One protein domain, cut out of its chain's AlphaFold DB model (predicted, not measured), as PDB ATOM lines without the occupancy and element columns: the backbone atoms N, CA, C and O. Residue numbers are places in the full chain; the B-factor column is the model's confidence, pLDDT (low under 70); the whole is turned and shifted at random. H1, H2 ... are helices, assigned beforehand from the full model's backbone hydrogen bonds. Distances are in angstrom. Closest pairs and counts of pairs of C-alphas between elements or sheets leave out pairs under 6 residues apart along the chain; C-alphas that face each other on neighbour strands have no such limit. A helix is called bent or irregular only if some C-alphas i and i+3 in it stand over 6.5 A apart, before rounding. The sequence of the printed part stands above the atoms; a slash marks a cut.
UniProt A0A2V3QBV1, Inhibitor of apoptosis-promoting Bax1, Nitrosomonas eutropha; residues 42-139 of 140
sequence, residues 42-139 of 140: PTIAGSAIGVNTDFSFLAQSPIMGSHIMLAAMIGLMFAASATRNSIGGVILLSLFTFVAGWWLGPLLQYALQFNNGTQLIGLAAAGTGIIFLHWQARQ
ATOM      1  N   PRO A  42      27.223 -30.221   0.995       89.00
ATOM      2  CA  PRO A  42      27.250 -31.322   1.956       89.00
ATOM      3  C   PRO A  42      25.895 -31.998   2.171       89.00
ATOM      4  O   PRO A  42      25.847 -33.216   2.306       89.00
ATOM      5  N   THR A  43      24.796 -31.239   2.182       88.50
ATOM      6  CA  THR A  43      23.451 -31.787   2.412       88.50
ATOM      7  C   THR A  43      23.011 -32.699   1.273       88.50
ATOM      8  O   THR A  43      22.523 -33.802   1.517       88.50
ATOM      9  N   ILE A  44      23.214 -32.261   0.027       86.25
ATOM     10  CA  ILE A  44      22.864 -33.049  -1.163       86.25
ATOM     11  C   ILE A  44      23.731 -34.313  -1.222       86.25
ATOM     12  O   ILE A  44      23.209 -35.404  -1.442       86.25
ATOM     13  N   ALA A  45      25.035 -34.185  -0.953       88.50
ATOM     14  CA  ALA A  45      25.954 -35.321  -0.905       88.50
ATOM     15  C   ALA A  45      25.590 -36.326   0.206       88.50
ATOM     16  O   ALA A  45      25.560 -37.531  -0.041       88.50
ATOM     17  N   GLY A  46      25.266 -35.843   1.410       86.38
ATOM     18  CA  GLY A  46      24.855 -36.677   2.545       86.38
ATOM     19  C   GLY A  46      23.560 -37.427   2.277       86.38
ATOM     20  O   GLY A  46      23.488 -38.632   2.497       86.38
ATOM     21  N   SER A  47      22.565 -36.746   1.709       85.69
ATOM     22  CA  SER A  47      21.302 -37.370   1.316       85.69
ATOM     23  C   SER A  47      21.493 -38.440   0.235       85.69
ATOM     24  O   SER A  47      20.860 -39.491   0.315       85.69
ATOM     25  N   ALA A  48      22.356 -38.200  -0.758       85.62
ATOM     26  CA  ALA A  48      22.635 -39.160  -1.827       85.62
ATOM     27  C   ALA A  48      23.336 -40.427  -1.306       85.62
ATOM     28  O   ALA A  48      23.029 -41.535  -1.738       85.62
ATOM     29  N   ILE A  49      24.251 -40.283  -0.346       85.50
ATOM     30  CA  ILE A  49      24.898 -41.432   0.302       85.50
ATOM     31  C   ILE A  49      23.915 -42.142   1.245       85.50
ATOM     32  O   ILE A  49      23.879 -43.371   1.297       85.50
ATOM     33  N   GLY A  50      23.046 -41.389   1.923       81.81
ATOM     34  CA  GLY A  50      22.055 -41.952   2.831       81.81
ATOM     35  C   GLY A  50      20.993 -42.807   2.173       81.81
ATOM     36  O   GLY A  50      20.671 -43.859   2.707       81.81
ATOM     37  N   VAL A  51      20.498 -42.450   0.989       79.31
ATOM     38  CA  VAL A  51      19.530 -43.314   0.288       79.31
ATOM     39  C   VAL A  51      20.106 -44.677  -0.107       79.31
ATOM     40  O   VAL A  51      19.343 -45.627  -0.224       79.31
ATOM     41  N   ASN A  52      21.430 -44.783  -0.264       75.00
ATOM     42  CA  ASN A  52      22.127 -46.028  -0.598       75.00
ATOM     43  C   ASN A  52      22.604 -46.813   0.637       75.00
ATOM     44  O   ASN A  52      23.176 -47.888   0.493       75.00
ATOM     45  N   THR A  53      22.429 -46.272   1.846       74.50
ATOM     46  CA  THR A  53      22.842 -46.949   3.080       74.50
ATOM     47  C   THR A  53      21.712 -47.839   3.590       74.50
ATOM     48  O   THR A  53      20.583 -47.376   3.775       74.50
ATOM     49  N   ASP A  54      22.017 -49.101   3.887       64.19
ATOM     50  CA  ASP A  54      21.068 -50.024   4.507       64.19
ATOM     51  C   ASP A  54      20.844 -49.669   5.984       64.19
ATOM     52  O   ASP A  54      21.621 -50.029   6.870       64.19
ATOM     53  N   PHE A  55      19.731 -48.999   6.286       64.75
ATOM     54  CA  PHE A  55      19.307 -48.715   7.664       64.75
ATOM     55  C   PHE A  55      18.571 -49.890   8.323       64.75
ATOM     56  O   PHE A  55      17.727 -49.687   9.197       64.75
ATOM     57  N   SER A  56      18.901 -51.129   7.951       57.59
ATOM     58  CA  SER A  56      18.311 -52.346   8.535       57.59
ATOM     59  C   SER A  56      18.424 -52.370  10.076       57.59
ATOM     60  O   SER A  56      17.503 -52.781  10.780       57.59
ATOM     61  N   PHE A  57      19.491 -51.768  10.618       55.81
ATOM     62  CA  PHE A  57      19.690 -51.556  12.058       55.81
ATOM     63  C   PHE A  57      18.630 -50.664  12.734       55.81
ATOM     64  O   PHE A  57      18.317 -50.868  13.909       55.81
ATOM     65  N   LEU A  58      18.046 -49.698  12.016       57.12
ATOM     66  CA  LEU A  58      16.961 -48.844  12.522       57.12
ATOM     67  C   LEU A  58      15.604 -49.561  12.505       57.12
ATOM     68  O   LEU A  58      14.772 -49.296  13.369       57.12
ATOM     69  N   ALA A  59      15.395 -50.478  11.555       57.53
ATOM     70  CA  ALA A  59      14.169 -51.266  11.445       57.53
ATOM     71  C   ALA A  59      14.047 -52.327  12.555       57.53
ATOM     72  O   ALA A  59      12.939 -52.636  12.987       57.53
ATOM     73  N   GLN A  60      15.173 -52.857  13.050       60.38
ATOM     74  CA  GLN A  60      15.188 -53.856  14.127       60.38
ATOM     75  C   GLN A  60      15.166 -53.248  15.540       60.38
ATOM     76  O   GLN A  60      14.632 -53.871  16.455       60.38
ATOM     77  N   SER A  61      15.713 -52.042  15.750       57.28
ATOM     78  CA  SER A  61      15.607 -51.346  17.045       57.28
ATOM     79  C   SER A  61      15.531 -49.813  16.891       57.28
ATOM     80  O   SER A  61      16.537 -49.103  16.995       57.28
ATOM     81  N   PRO A  62      14.318 -49.256  16.705       67.50
ATOM     82  CA  PRO A  62      14.114 -47.811  16.536       67.50
ATOM     83  C   PRO A  62      14.652 -46.972  17.706       67.50
ATOM     84  O   PRO A  62      15.058 -45.824  17.528       67.50
ATOM     85  N   ILE A  63      14.692 -47.559  18.908       72.12
ATOM     86  CA  ILE A  63      15.182 -46.909  20.127       72.12
ATOM     87  C   ILE A  63      16.708 -46.745  20.091       72.12
ATOM     88  O   ILE A  63      17.196 -45.670  20.412       72.12
ATOM     89  N   MET A  64      17.484 -47.741  19.655       71.25
ATOM     90  CA  MET A  64      18.946 -47.583  19.585       71.25
ATOM     91  C   MET A  64      19.348 -46.617  18.466       71.25
ATOM     92  O   MET A  64      20.269 -45.821  18.643       71.25
ATOM     93  N   GLY A  65      18.611 -46.620  17.350       72.19
ATOM     94  CA  GLY A  65      18.826 -45.690  16.241       72.19
ATOM     95  C   GLY A  65      18.685 -44.219  16.644       72.19
ATOM     96  O   GLY A  65      19.552 -43.407  16.321       72.19
ATOM     97  N   SER A  66      17.645 -43.874  17.410       74.94
ATOM     98  CA  SER A  66      17.433 -42.498  17.881       74.94
ATOM     99  C   SER A  66      18.491 -42.042  18.890       74.94
ATOM    100  O   SER A  66      18.917 -40.887  18.847       74.94
ATOM    101  N   HIS A  67      18.985 -42.943  19.747       80.88
ATOM    102  CA  HIS A  67      20.060 -42.634  20.696       80.88
ATOM    103  C   HIS A  67      21.410 -42.446  19.998       80.88
ATOM    104  O   HIS A  67      22.137 -41.514  20.335       80.88
ATOM    105  N   ILE A  68      21.736 -43.272  18.997       82.44
ATOM    106  CA  ILE A  68      22.956 -43.113  18.190       82.44
ATOM    107  C   ILE A  68      22.898 -41.804  17.395       82.44
ATOM    108  O   ILE A  68      23.887 -41.073  17.352       82.44
ATOM    109  N   MET A  69      21.737 -41.465  16.823       82.56
ATOM    110  CA  MET A  69      21.522 -40.187  16.139       82.56
ATOM    111  C   MET A  69      21.743 -38.999  17.081       82.56
ATOM    112  O   MET A  69      22.486 -38.077  16.742       82.56
ATOM    113  N   LEU A  70      21.147 -39.035  18.276       84.88
ATOM    114  CA  LEU A  70      21.313 -37.993  19.291       84.88
ATOM    115  C   LEU A  70      22.766 -37.879  19.756       84.88
ATOM    116  O   LEU A  70      23.306 -36.776  19.787       84.88
ATOM    117  N   ALA A  71      23.420 -38.998  20.069       85.25
ATOM    118  CA  ALA A  71      24.813 -39.015  20.503       85.25
ATOM    119  C   ALA A  71      25.752 -38.473  19.415       85.25
ATOM    120  O   ALA A  71      26.616 -37.644  19.707       85.25
ATOM    121  N   ALA A  72      25.546 -38.874  18.156       85.25
ATOM    122  CA  ALA A  72      26.309 -38.367  17.023       85.25
ATOM    123  C   ALA A  72      26.078 -36.863  16.824       85.25
ATOM    124  O   ALA A  72      27.042 -36.102  16.776       85.25
ATOM    125  N   MET A  73      24.822 -36.407  16.765       84.38
ATOM    126  CA  MET A  73      24.508 -34.988  16.562       84.38
ATOM    127  C   MET A  73      25.044 -34.111  17.690       84.38
ATOM    128  O   MET A  73      25.652 -33.079  17.412       84.38
ATOM    129  N   ILE A  74      24.856 -34.515  18.946       87.00
ATOM    130  CA  ILE A  74      25.353 -33.763  20.100       87.00
ATOM    131  C   ILE A  74      26.887 -33.752  20.096       87.00
ATOM    132  O   ILE A  74      27.483 -32.682  20.222       87.00
ATOM    133  N   GLY A  75      27.535 -34.899  19.864       85.06
ATOM    134  CA  GLY A  75      28.995 -34.995  19.787       85.06
ATOM    135  C   GLY A  75      29.596 -34.117  18.684       85.06
ATOM    136  O   GLY A  75      30.525 -33.347  18.937       85.06
ATOM    137  N   LEU A  76      29.020 -34.156  17.480       83.88
ATOM    138  CA  LEU A  76      29.430 -33.300  16.364       83.88
ATOM    139  C   LEU A  76      29.135 -31.817  16.628       83.88
ATOM    140  O   LEU A  76      29.923 -30.968  16.219       83.88
ATOM    141  N   MET A  77      28.051 -31.483  17.334       83.62
ATOM    142  CA  MET A  77      27.727 -30.098  17.691       83.62
ATOM    143  C   MET A  77      28.751 -29.512  18.671       83.62
ATOM    144  O   MET A  77      29.191 -28.372  18.493       83.62
ATOM    145  N   PHE A  78      29.188 -30.293  19.664       83.50
ATOM    146  CA  PHE A  78      30.271 -29.890  20.563       83.50
ATOM    147  C   PHE A  78      31.601 -29.745  19.822       83.50
ATOM    148  O   PHE A  78      32.291 -28.738  20.001       83.50
ATOM    149  N   ALA A  79      31.926 -30.687  18.934       79.94
ATOM    150  CA  ALA A  79      33.145 -30.631  18.134       79.94
ATOM    151  C   ALA A  79      33.159 -29.404  17.196       79.94
ATOM    152  O   ALA A  79      34.127 -28.645  17.178       79.94
ATOM    153  N   ALA A  80      32.058 -29.135  16.486       80.06
ATOM    154  CA  ALA A  80      31.915 -27.967  15.615       80.06
ATOM    155  C   ALA A  80      31.973 -26.640  16.391       80.06
ATOM    156  O   ALA A  80      32.539 -25.660  15.899       80.06
ATOM    157  N   SER A  81      31.430 -26.607  17.614       75.69
ATOM    158  CA  SER A  81      31.527 -25.446  18.506       75.69
ATOM    159  C   SER A  81      32.969 -25.179  18.948       75.69
ATOM    160  O   SER A  81      33.406 -24.027  18.943       75.69
ATOM    161  N   ALA A  82      33.734 -26.233  19.249       76.56
ATOM    162  CA  ALA A  82      35.128 -26.121  19.675       76.56
ATOM    163  C   ALA A  82      36.040 -25.512  18.591       76.56
ATOM    164  O   ALA A  82      36.988 -24.798  18.911       76.56
ATOM    165  N   THR A  83      35.732 -25.720  17.306       76.94
ATOM    166  CA  THR A  83      36.529 -25.211  16.171       76.94
ATOM    167  C   THR A  83      35.888 -24.042  15.410       76.94
ATOM    168  O   THR A  83      36.198 -23.825  14.242       76.94
ATOM    169  N   ARG A  84      35.021 -23.243  16.045       65.81
ATOM    170  CA  ARG A  84      34.178 -22.222  15.376       65.81
ATOM    171  C   ARG A  84      34.899 -21.149  14.547       65.81
ATOM    172  O   ARG A  84      34.292 -20.610  13.629       65.81
ATOM    173  N   ASN A  85      36.141 -20.799  14.886       74.56
ATOM    174  CA  ASN A  85      36.835 -19.624  14.331       74.56
ATOM    175  C   ASN A  85      37.999 -19.980  13.388       74.56
ATOM    176  O   ASN A  85      38.938 -19.209  13.221       74.56
ATOM    177  N   SER A  86      37.975 -21.182  12.809       74.75
ATOM    178  CA  SER A  86      39.036 -21.688  11.936       74.75
ATOM    179  C   SER A  86      38.458 -22.344  10.683       74.75
ATOM    180  O   SER A  86      37.320 -22.815  10.681       74.75
ATOM    181  N   ILE A  87      39.272 -22.436   9.628       73.56
ATOM    182  CA  ILE A  87      38.979 -23.210   8.409       73.56
ATOM    183  C   ILE A  87      38.654 -24.672   8.765       73.56
ATOM    184  O   ILE A  87      37.770 -25.274   8.156       73.56
ATOM    185  N   GLY A  88      39.280 -25.215   9.819       74.88
ATOM    186  CA  GLY A  88      38.939 -26.536  10.360       74.88
ATOM    187  C   GLY A  88      37.487 -26.639  10.845       74.88
ATOM    188  O   GLY A  88      36.847 -27.669  10.653       74.88
ATOM    189  N   GLY A  89      36.920 -25.551  11.373       77.19
ATOM    190  CA  GLY A  89      35.510 -25.473  11.755       77.19
ATOM    191  C   GLY A  89      34.552 -25.502  10.576       77.19
ATOM    192  O   GLY A  89      33.482 -26.085  10.688       77.19
ATOM    193  N   VAL A  90      34.935 -24.931   9.431       80.94
ATOM    194  CA  VAL A  90      34.118 -24.974   8.204       80.94
ATOM    195  C   VAL A  90      34.006 -26.408   7.681       80.94
ATOM    196  O   VAL A  90      32.925 -26.836   7.273       80.94
ATOM    197  N   ILE A  91      35.100 -27.169   7.743       82.94
ATOM    198  CA  ILE A  91      35.126 -28.587   7.356       82.94
ATOM    199  C   ILE A  91      34.294 -29.418   8.335       82.94
ATOM    200  O   ILE A  91      33.465 -30.220   7.910       82.94
ATOM    201  N   LEU A  92      34.451 -29.186   9.639       83.50
ATOM    202  CA  LEU A  92      33.716 -29.921  10.667       83.50
ATOM    203  C   LEU A  92      32.212 -29.595  10.663       83.50
ATOM    204  O   LEU A  92      31.384 -30.484  10.845       83.50
ATOM    205  N   LEU A  93      31.845 -28.344  10.369       85.62
ATOM    206  CA  LEU A  93      30.460 -27.920  10.155       85.62
ATOM    207  C   LEU A  93      29.869 -28.558   8.893       85.62
ATOM    208  O   LEU A  93      28.717 -28.989   8.896       85.62
ATOM    209  N   SER A  94      30.653 -28.642   7.819       86.94
ATOM    210  CA  SER A  94      30.237 -29.327   6.593       86.94
ATOM    211  C   SER A  94      30.035 -30.823   6.836       86.94
ATOM    212  O   SER A  94      29.041 -31.374   6.375       86.94
ATOM    213  N   LEU A  95      30.899 -31.461   7.632       87.12
ATOM    214  CA  LEU A  95      30.732 -32.850   8.063       87.12
ATOM    215  C   LEU A  95      29.479 -33.032   8.931       87.12
ATOM    216  O   LEU A  95      28.717 -33.965   8.706       87.12
ATOM    217  N   PHE A  96      29.214 -32.129   9.878       88.12
ATOM    218  CA  PHE A  96      27.966 -32.143  10.651       88.12
ATOM    219  C   PHE A  96      26.735 -32.046   9.739       88.12
ATOM    220  O   PHE A  96      25.779 -32.805   9.892       88.12
ATOM    221  N   THR A  97      26.784 -31.149   8.754       88.50
ATOM    222  CA  THR A  97      25.695 -30.938   7.791       88.50
ATOM    223  C   THR A  97      25.506 -32.168   6.894       88.50
ATOM    224  O   THR A  97      24.380 -32.564   6.603       88.50
ATOM    225  N   PHE A  98      26.604 -32.825   6.516       88.19
ATOM    226  CA  PHE A  98      26.600 -34.096   5.799       88.19
ATOM    227  C   PHE A  98      25.975 -35.225   6.624       88.19
ATOM    228  O   PHE A  98      25.106 -35.930   6.123       88.19
ATOM    229  N   VAL A  99      26.367 -35.372   7.894       87.69
ATOM    230  CA  VAL A  99      25.801 -36.378   8.806       87.69
ATOM    231  C   VAL A  99      24.302 -36.146   8.990       87.69
ATOM    232  O   VAL A  99      23.529 -37.099   8.934       87.69
ATOM    233  N   ALA A 100      23.869 -34.892   9.125       87.06
ATOM    234  CA  ALA A 100      22.447 -34.557   9.168       87.06
ATOM    235  C   ALA A 100      21.715 -34.952   7.869       87.06
ATOM    236  O   ALA A 100      20.620 -35.507   7.926       87.06
ATOM    237  N   GLY A 101      22.327 -34.723   6.700       85.75
ATOM    238  CA  GLY A 101      21.789 -35.164   5.407       85.75
ATOM    239  C   GLY A 101      21.745 -36.688   5.252       85.75
ATOM    240  O   GLY A 101      20.780 -37.222   4.716       85.75
ATOM    241  N   TRP A 102      22.748 -37.403   5.763       86.44
ATOM    242  CA  TRP A 102      22.791 -38.868   5.769       86.44
ATOM    243  C   TRP A 102      21.646 -39.462   6.597       86.44
ATOM    244  O   TRP A 102      20.958 -40.377   6.142       86.44
ATOM    245  N   TRP A 103      21.367 -38.882   7.764       85.44
ATOM    246  CA  TRP A 103      20.258 -39.292   8.629       85.44
ATOM    247  C   TRP A 103      18.864 -39.086   8.019       85.44
ATOM    248  O   TRP A 103      17.906 -39.678   8.514       85.44
ATOM    249  N   LEU A 104      18.721 -38.319   6.929       83.44
ATOM    250  CA  LEU A 104      17.465 -38.259   6.169       83.44
ATOM    251  C   LEU A 104      17.204 -39.523   5.339       83.44
ATOM    252  O   LEU A 104      16.081 -39.723   4.881       83.44
ATOM    253  N   GLY A 105      18.202 -40.388   5.151       83.50
ATOM    254  CA  GLY A 105      18.105 -41.595   4.334       83.50
ATOM    255  C   GLY A 105      16.884 -42.488   4.626       83.50
ATOM    256  O   GLY A 105      16.156 -42.773   3.677       83.50
ATOM    257  N   PRO A 106      16.564 -42.859   5.884       81.69
ATOM    258  CA  PRO A 106      15.369 -43.653   6.198       81.69
ATOM    259  C   PRO A 106      14.061 -42.945   5.812       81.69
ATOM    260  O   PRO A 106      13.117 -43.577   5.341       81.69
ATOM    261  N   LEU A 107      14.015 -41.619   5.976       81.50
ATOM    262  CA  LEU A 107      12.869 -40.785   5.610       81.50
ATOM    263  C   LEU A 107      12.682 -40.729   4.089       81.50
ATOM    264  O   LEU A 107      11.557 -40.830   3.598       81.50
ATOM    265  N   LEU A 108      13.780 -40.615   3.339       83.44
ATOM    266  CA  LEU A 108      13.744 -40.674   1.880       83.44
ATOM    267  C   LEU A 108      13.364 -42.072   1.393       83.44
ATOM    268  O   LEU A 108      12.552 -42.174   0.484       83.44
ATOM    269  N   GLN A 109      13.878 -43.138   2.007       80.06
ATOM    270  CA  GLN A 109      13.503 -44.512   1.662       80.06
ATOM    271  C   GLN A 109      12.007 -44.770   1.883       80.06
ATOM    272  O   GLN A 109      11.375 -45.391   1.033       80.06
ATOM    273  N   TYR A 110      11.412 -44.219   2.945       79.75
ATOM    274  CA  TYR A 110       9.960 -44.261   3.143       79.75
ATOM    275  C   TYR A 110       9.204 -43.509   2.036       79.75
ATOM    276  O   TYR A 110       8.249 -44.026   1.462       79.75
ATOM    277  N   ALA A 111       9.662 -42.311   1.667       79.81
ATOM    278  CA  ALA A 111       9.061 -41.543   0.577       79.81
ATOM    279  C   ALA A 111       9.248 -42.198  -0.811       79.81
ATOM    280  O   ALA A 111       8.418 -41.998  -1.698       79.81
ATOM    281  N   LEU A 112      10.295 -43.006  -1.005       80.56
ATOM    282  CA  LEU A 112      10.553 -43.762  -2.238       80.56
ATOM    283  C   LEU A 112       9.631 -44.978  -2.420       80.56
ATOM    284  O   LEU A 112       9.528 -45.480  -3.536       80.56
ATOM    285  N   GLN A 113       8.919 -45.421  -1.377       80.25
ATOM    286  CA  GLN A 113       7.913 -46.490  -1.487       80.25
ATOM    287  C   GLN A 113       6.659 -46.054  -2.265       80.25
ATOM    288  O   GLN A 113       5.868 -46.894  -2.693       80.25
ATOM    289  N   PHE A 114       6.462 -44.750  -2.474       78.44
ATOM    290  CA  PHE A 114       5.405 -44.245  -3.344       78.44
ATOM    291  C   PHE A 114       5.794 -44.394  -4.823       78.44
ATOM    292  O   PHE A 114       6.930 -44.116  -5.197       78.44
ATOM    293  N   ASN A 115       4.824 -44.714  -5.689       76.31
ATOM    294  CA  ASN A 115       5.027 -44.881  -7.142       76.31
ATOM    295  C   ASN A 115       5.744 -43.696  -7.833       76.31
ATOM    296  O   ASN A 115       6.361 -43.885  -8.873       76.31
ATOM    297  N   ASN A 116       5.690 -42.486  -7.257       82.50
ATOM    298  CA  ASN A 116       6.374 -41.280  -7.751       82.50
ATOM    299  C   ASN A 116       7.345 -40.671  -6.717       82.50
ATOM    300  O   ASN A 116       7.594 -39.465  -6.737       82.50
ATOM    301  N   GLY A 117       7.879 -41.468  -5.787       77.88
ATOM    302  CA  GLY A 117       8.660 -40.984  -4.643       77.88
ATOM    303  C   GLY A 117       9.851 -40.101  -5.022       77.88
ATOM    304  O   GLY A 117       9.993 -38.991  -4.510       77.88
ATOM    305  N   THR A 118      10.658 -40.527  -5.997       82.06
ATOM    306  CA  THR A 118      11.814 -39.751  -6.481       82.06
ATOM    307  C   THR A 118      11.389 -38.409  -7.075       82.06
ATOM    308  O   THR A 118      12.043 -37.389  -6.857       82.06
ATOM    309  N   GLN A 119      10.270 -38.390  -7.801       86.25
ATOM    310  CA  GLN A 119       9.751 -37.184  -8.438       86.25
ATOM    311  C   GLN A 119       9.153 -36.220  -7.402       86.25
ATOM    312  O   GLN A 119       9.367 -35.017  -7.506       86.25
ATOM    313  N   LEU A 120       8.484 -36.736  -6.365       87.69
ATOM    314  CA  LEU A 120       7.967 -35.946  -5.242       87.69
ATOM    315  C   LEU A 120       9.095 -35.287  -4.441       87.69
ATOM    316  O   LEU A 120       9.046 -34.082  -4.194       87.69
ATOM    317  N   ILE A 121      10.129 -36.054  -4.082       87.81
ATOM    318  CA  ILE A 121      11.300 -35.539  -3.359       87.81
ATOM    319  C   ILE A 121      12.015 -34.487  -4.215       87.81
ATOM    320  O   ILE A 121      12.322 -33.398  -3.728       87.81
ATOM    321  N   GLY A 122      12.232 -34.781  -5.501       88.75
ATOM    322  CA  GLY A 122      12.873 -33.866  -6.444       88.75
ATOM    323  C   GLY A 122      12.098 -32.562  -6.632       88.75
ATOM    324  O   GLY A 122      12.692 -31.488  -6.566       88.75
ATOM    325  N   LEU A 123      10.775 -32.630  -6.799       91.69
ATOM    326  CA  LEU A 123       9.917 -31.449  -6.934       91.69
ATOM    327  C   LEU A 123       9.870 -30.618  -5.647       91.69
ATOM    328  O   LEU A 123       9.966 -29.392  -5.715       91.69
ATOM    329  N   ALA A 124       9.775 -31.252  -4.477       89.44
ATOM    330  CA  ALA A 124       9.776 -30.553  -3.191       89.44
ATOM    331  C   ALA A 124      11.122 -29.854  -2.916       89.44
ATOM    332  O   ALA A 124      11.158 -28.682  -2.517       89.44
ATOM    333  N   ALA A 125      12.235 -30.545  -3.180       87.44
ATOM    334  CA  ALA A 125      13.580 -29.998  -3.027       87.44
ATOM    335  C   ALA A 125      13.844 -28.859  -4.023       87.44
ATOM    336  O   ALA A 125      14.307 -27.787  -3.628       87.44
ATOM    337  N   ALA A 126      13.493 -29.053  -5.299       89.38
ATOM    338  CA  ALA A 126      13.645 -28.034  -6.334       89.38
ATOM    339  C   ALA A 126      12.766 -26.806  -6.059       89.38
ATOM    340  O   ALA A 126      13.254 -25.681  -6.148       89.38
ATOM    341  N   GLY A 127      11.507 -27.002  -5.653       91.69
ATOM    342  CA  GLY A 127      10.603 -25.912  -5.285       91.69
ATOM    343  C   GLY A 127      11.169 -25.059  -4.149       91.69
ATOM    344  O   GLY A 127      11.243 -23.836  -4.264       91.69
ATOM    345  N   THR A 128      11.675 -25.703  -3.094       89.94
ATOM    346  CA  THR A 128      12.311 -25.005  -1.964       89.94
ATOM    347  C   THR A 128      13.583 -24.274  -2.394       89.94
ATOM    348  O   THR A 128      13.781 -23.112  -2.034       89.94
ATOM    349  N   GLY A 129      14.427 -24.918  -3.206       85.88
ATOM    350  CA  GLY A 129      15.659 -24.327  -3.728       85.88
ATOM    351  C   GLY A 129      15.402 -23.088  -4.588       85.88
ATOM    352  O   GLY A 129      16.039 -22.056  -4.383       85.88
ATOM    353  N   ILE A 130      14.426 -23.151  -5.497       91.06
ATOM    354  CA  ILE A 130      14.042 -22.026  -6.360       91.06
ATOM    355  C   ILE A 130      13.492 -20.865  -5.527       91.06
ATOM    356  O   ILE A 130      13.914 -19.726  -5.725       91.06
ATOM    357  N   ILE A 131      12.608 -21.133  -4.560       89.50
ATOM    358  CA  ILE A 131      12.054 -20.093  -3.674       89.50
ATOM    359  C   ILE A 131      13.169 -19.433  -2.857       89.50
ATOM    360  O   ILE A 131      13.200 -18.210  -2.710       89.50
ATOM    361  N   PHE A 132      14.112 -20.225  -2.353       84.31
ATOM    362  CA  PHE A 132      15.232 -19.725  -1.569       84.31
ATOM    363  C   PHE A 132      16.185 -18.867  -2.406       84.31
ATOM    364  O   PHE A 132      16.591 -17.796  -1.958       84.31
ATOM    365  N   LEU A 133      16.500 -19.289  -3.633       85.06
ATOM    366  CA  LEU A 133      17.303 -18.504  -4.572       85.06
ATOM    367  C   LEU A 133      16.586 -17.219  -4.996       85.06
ATOM    368  O   LEU A 133      17.216 -16.167  -5.052       85.06
ATOM    369  N   HIS A 134      15.273 -17.276  -5.224       86.81
ATOM    370  CA  HIS A 134      14.448 -16.104  -5.523       86.81
ATOM    371  C   HIS A 134      14.441 -15.101  -4.365       86.81
ATOM    372  O   HIS A 134      14.651 -13.904  -4.566       86.81
ATOM    373  N   TRP A 135      14.274 -15.588  -3.132       73.81
ATOM    374  CA  TRP A 135      14.366 -14.759  -1.931       73.81
ATOM    375  C   TRP A 135      15.759 -14.136  -1.778       73.81
ATOM    376  O   TRP A 135      15.865 -12.946  -1.489       73.81
ATOM    377  N   GLN A 136      16.828 -14.896  -2.041       69.88
ATOM    378  CA  GLN A 136      18.199 -14.373  -2.016       69.88
ATOM    379  C   GLN A 136      18.465 -13.345  -3.122       69.88
ATOM    380  O   GLN A 136      19.166 -12.361  -2.888       69.88
ATOM    381  N   ALA A 137      17.908 -13.540  -4.315       72.06
ATOM    382  CA  ALA A 137      18.057 -12.607  -5.426       72.06
ATOM    383  C   ALA A 137      17.376 -11.258  -5.144       72.06
ATOM    384  O   ALA A 137      17.870 -10.228  -5.595       72.06
ATOM    385  N   ARG A 138      16.293 -11.256  -4.354       69.38
ATOM    386  CA  ARG A 138      15.562 -10.044  -3.947       69.38
ATOM    387  C   ARG A 138      16.263  -9.228  -2.846       69.38
ATOM    388  O   ARG A 138      15.879  -8.091  -2.616       69.38
ATOM    389  N   GLN A 139      17.270  -9.774  -2.164       61.25
ATOM    390  CA  GLN A 139      18.012  -9.078  -1.095       61.25
ATOM    391  C   GLN A 139      19.311  -8.395  -1.574       61.25
ATOM    392  O   GLN A 139      20.164  -8.047  -0.755       61.25
TER     393      GLN A 139
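Overview. This is residues 42 to 139 of the 140 residues of the protein "Inhibitor of apoptosis-promoting Bax1" of Nitrosomonas eutropha (UniProt A0A2V3QBV1). This is a flat, open zigzag of helices: the long helix H3 and H4 form a helical hairpin, H5 follows beyond the far end of H4, and the long helix H6 folds back from H5 as a separate arm. H1 packs along H4, away from H3, and the short H2 sits at the corner where H3 begins; residues 126 to 139, of which 126 to 137 belong to H6, stick out free. The printed part has 98 residues with six named helices, H1 to H6 in order along the chain, and no named strand, and its class is all helix. It is loose, with a radius of gyration of the C-alphas of 15.9 A, and spans 46 by 45 by 18 A.

Arrangement. H3, residues 62 to 82, and H4, residues 87 to 102, touch as a helical hairpin, two successive helices that run opposite ways, here at a shallow tilt of 15 degrees. H3 touches H4 with residues 73 to 82 alone, and the closest C-alphas are those of Ala 80 and Leu 92, 5.6 A apart. H2, residues 56 to 60, touches H3 only at the corner, and only just, with 3 pairs of C-alphas within 8 A; the closest C-alphas are those of Leu 58 and Gly 65, 5.2 A apart. H1, residues 42 to 51, touches H4 with 28 pairs of C-alphas within 8 A, the closest being those of Gly 50 and Trp 102 at 4.3 A. H1 and H4 run the same way at a shallow tilt of 32 degrees, only just short of steep. H1 and H3 are apart. H5, residues 105 to 112, meets H4 only through their link. H5 touches H1, where the closest C-alphas are those of Gly 50 and Gly 105, 4.2 A apart, at a steep tilt of 66 degrees. H6, residues 117 to 137, touches H5 with residues 117 to 121 alone, and the closest C-alphas are those of Ala 111 and Gly 117, 5.3 A apart. H5 and H6 run opposite ways at a steep tilt of 68 degrees, only just short of about perpendicular. H6 is apart from H1, H2, H3 and H4. The helix packing is part aligned, part crossed: of the 4 touching pairs with a tilt, 2 are at a shallow one. In H1, H2, H3, H4, H5 and H6 every backbone O i to N i+4 pair is within hydrogen-bond range.

Along the chain. H3 has 21 residues and measures 30.4 A from C-alpha 62 at (14.114, -47.811, 16.536) to C-alpha 82 at (35.128, -26.121, 19.675). H6, also 21 residues, measures 29.9 A and ends with C-alpha 137 at (18.057, -12.607, -5.426). H4 has 16 residues and measures 22.7 A. H1 has 10 residues, measures 14.4 A and begins with C-alpha 42 at (27.250, -31.322, 1.956). H5 has 8 residues and H2 has 5. No helix is bent or irregular.

Size, cuts and confidence. The C-alphas farthest apart are those of Gln 60 and Arg 138, at 47.4 A. Without residues 126 to 139 the body has 84 residues and spans 46 by 31 by 17 A. The printed part has no cut, and the five links between successive helices are tight. The mean pLDDT of the printed part is 80.1; 13 residues are under 70, namely 54 to 62, 84, 136, 138 and 139, and H2 has a mean of 58.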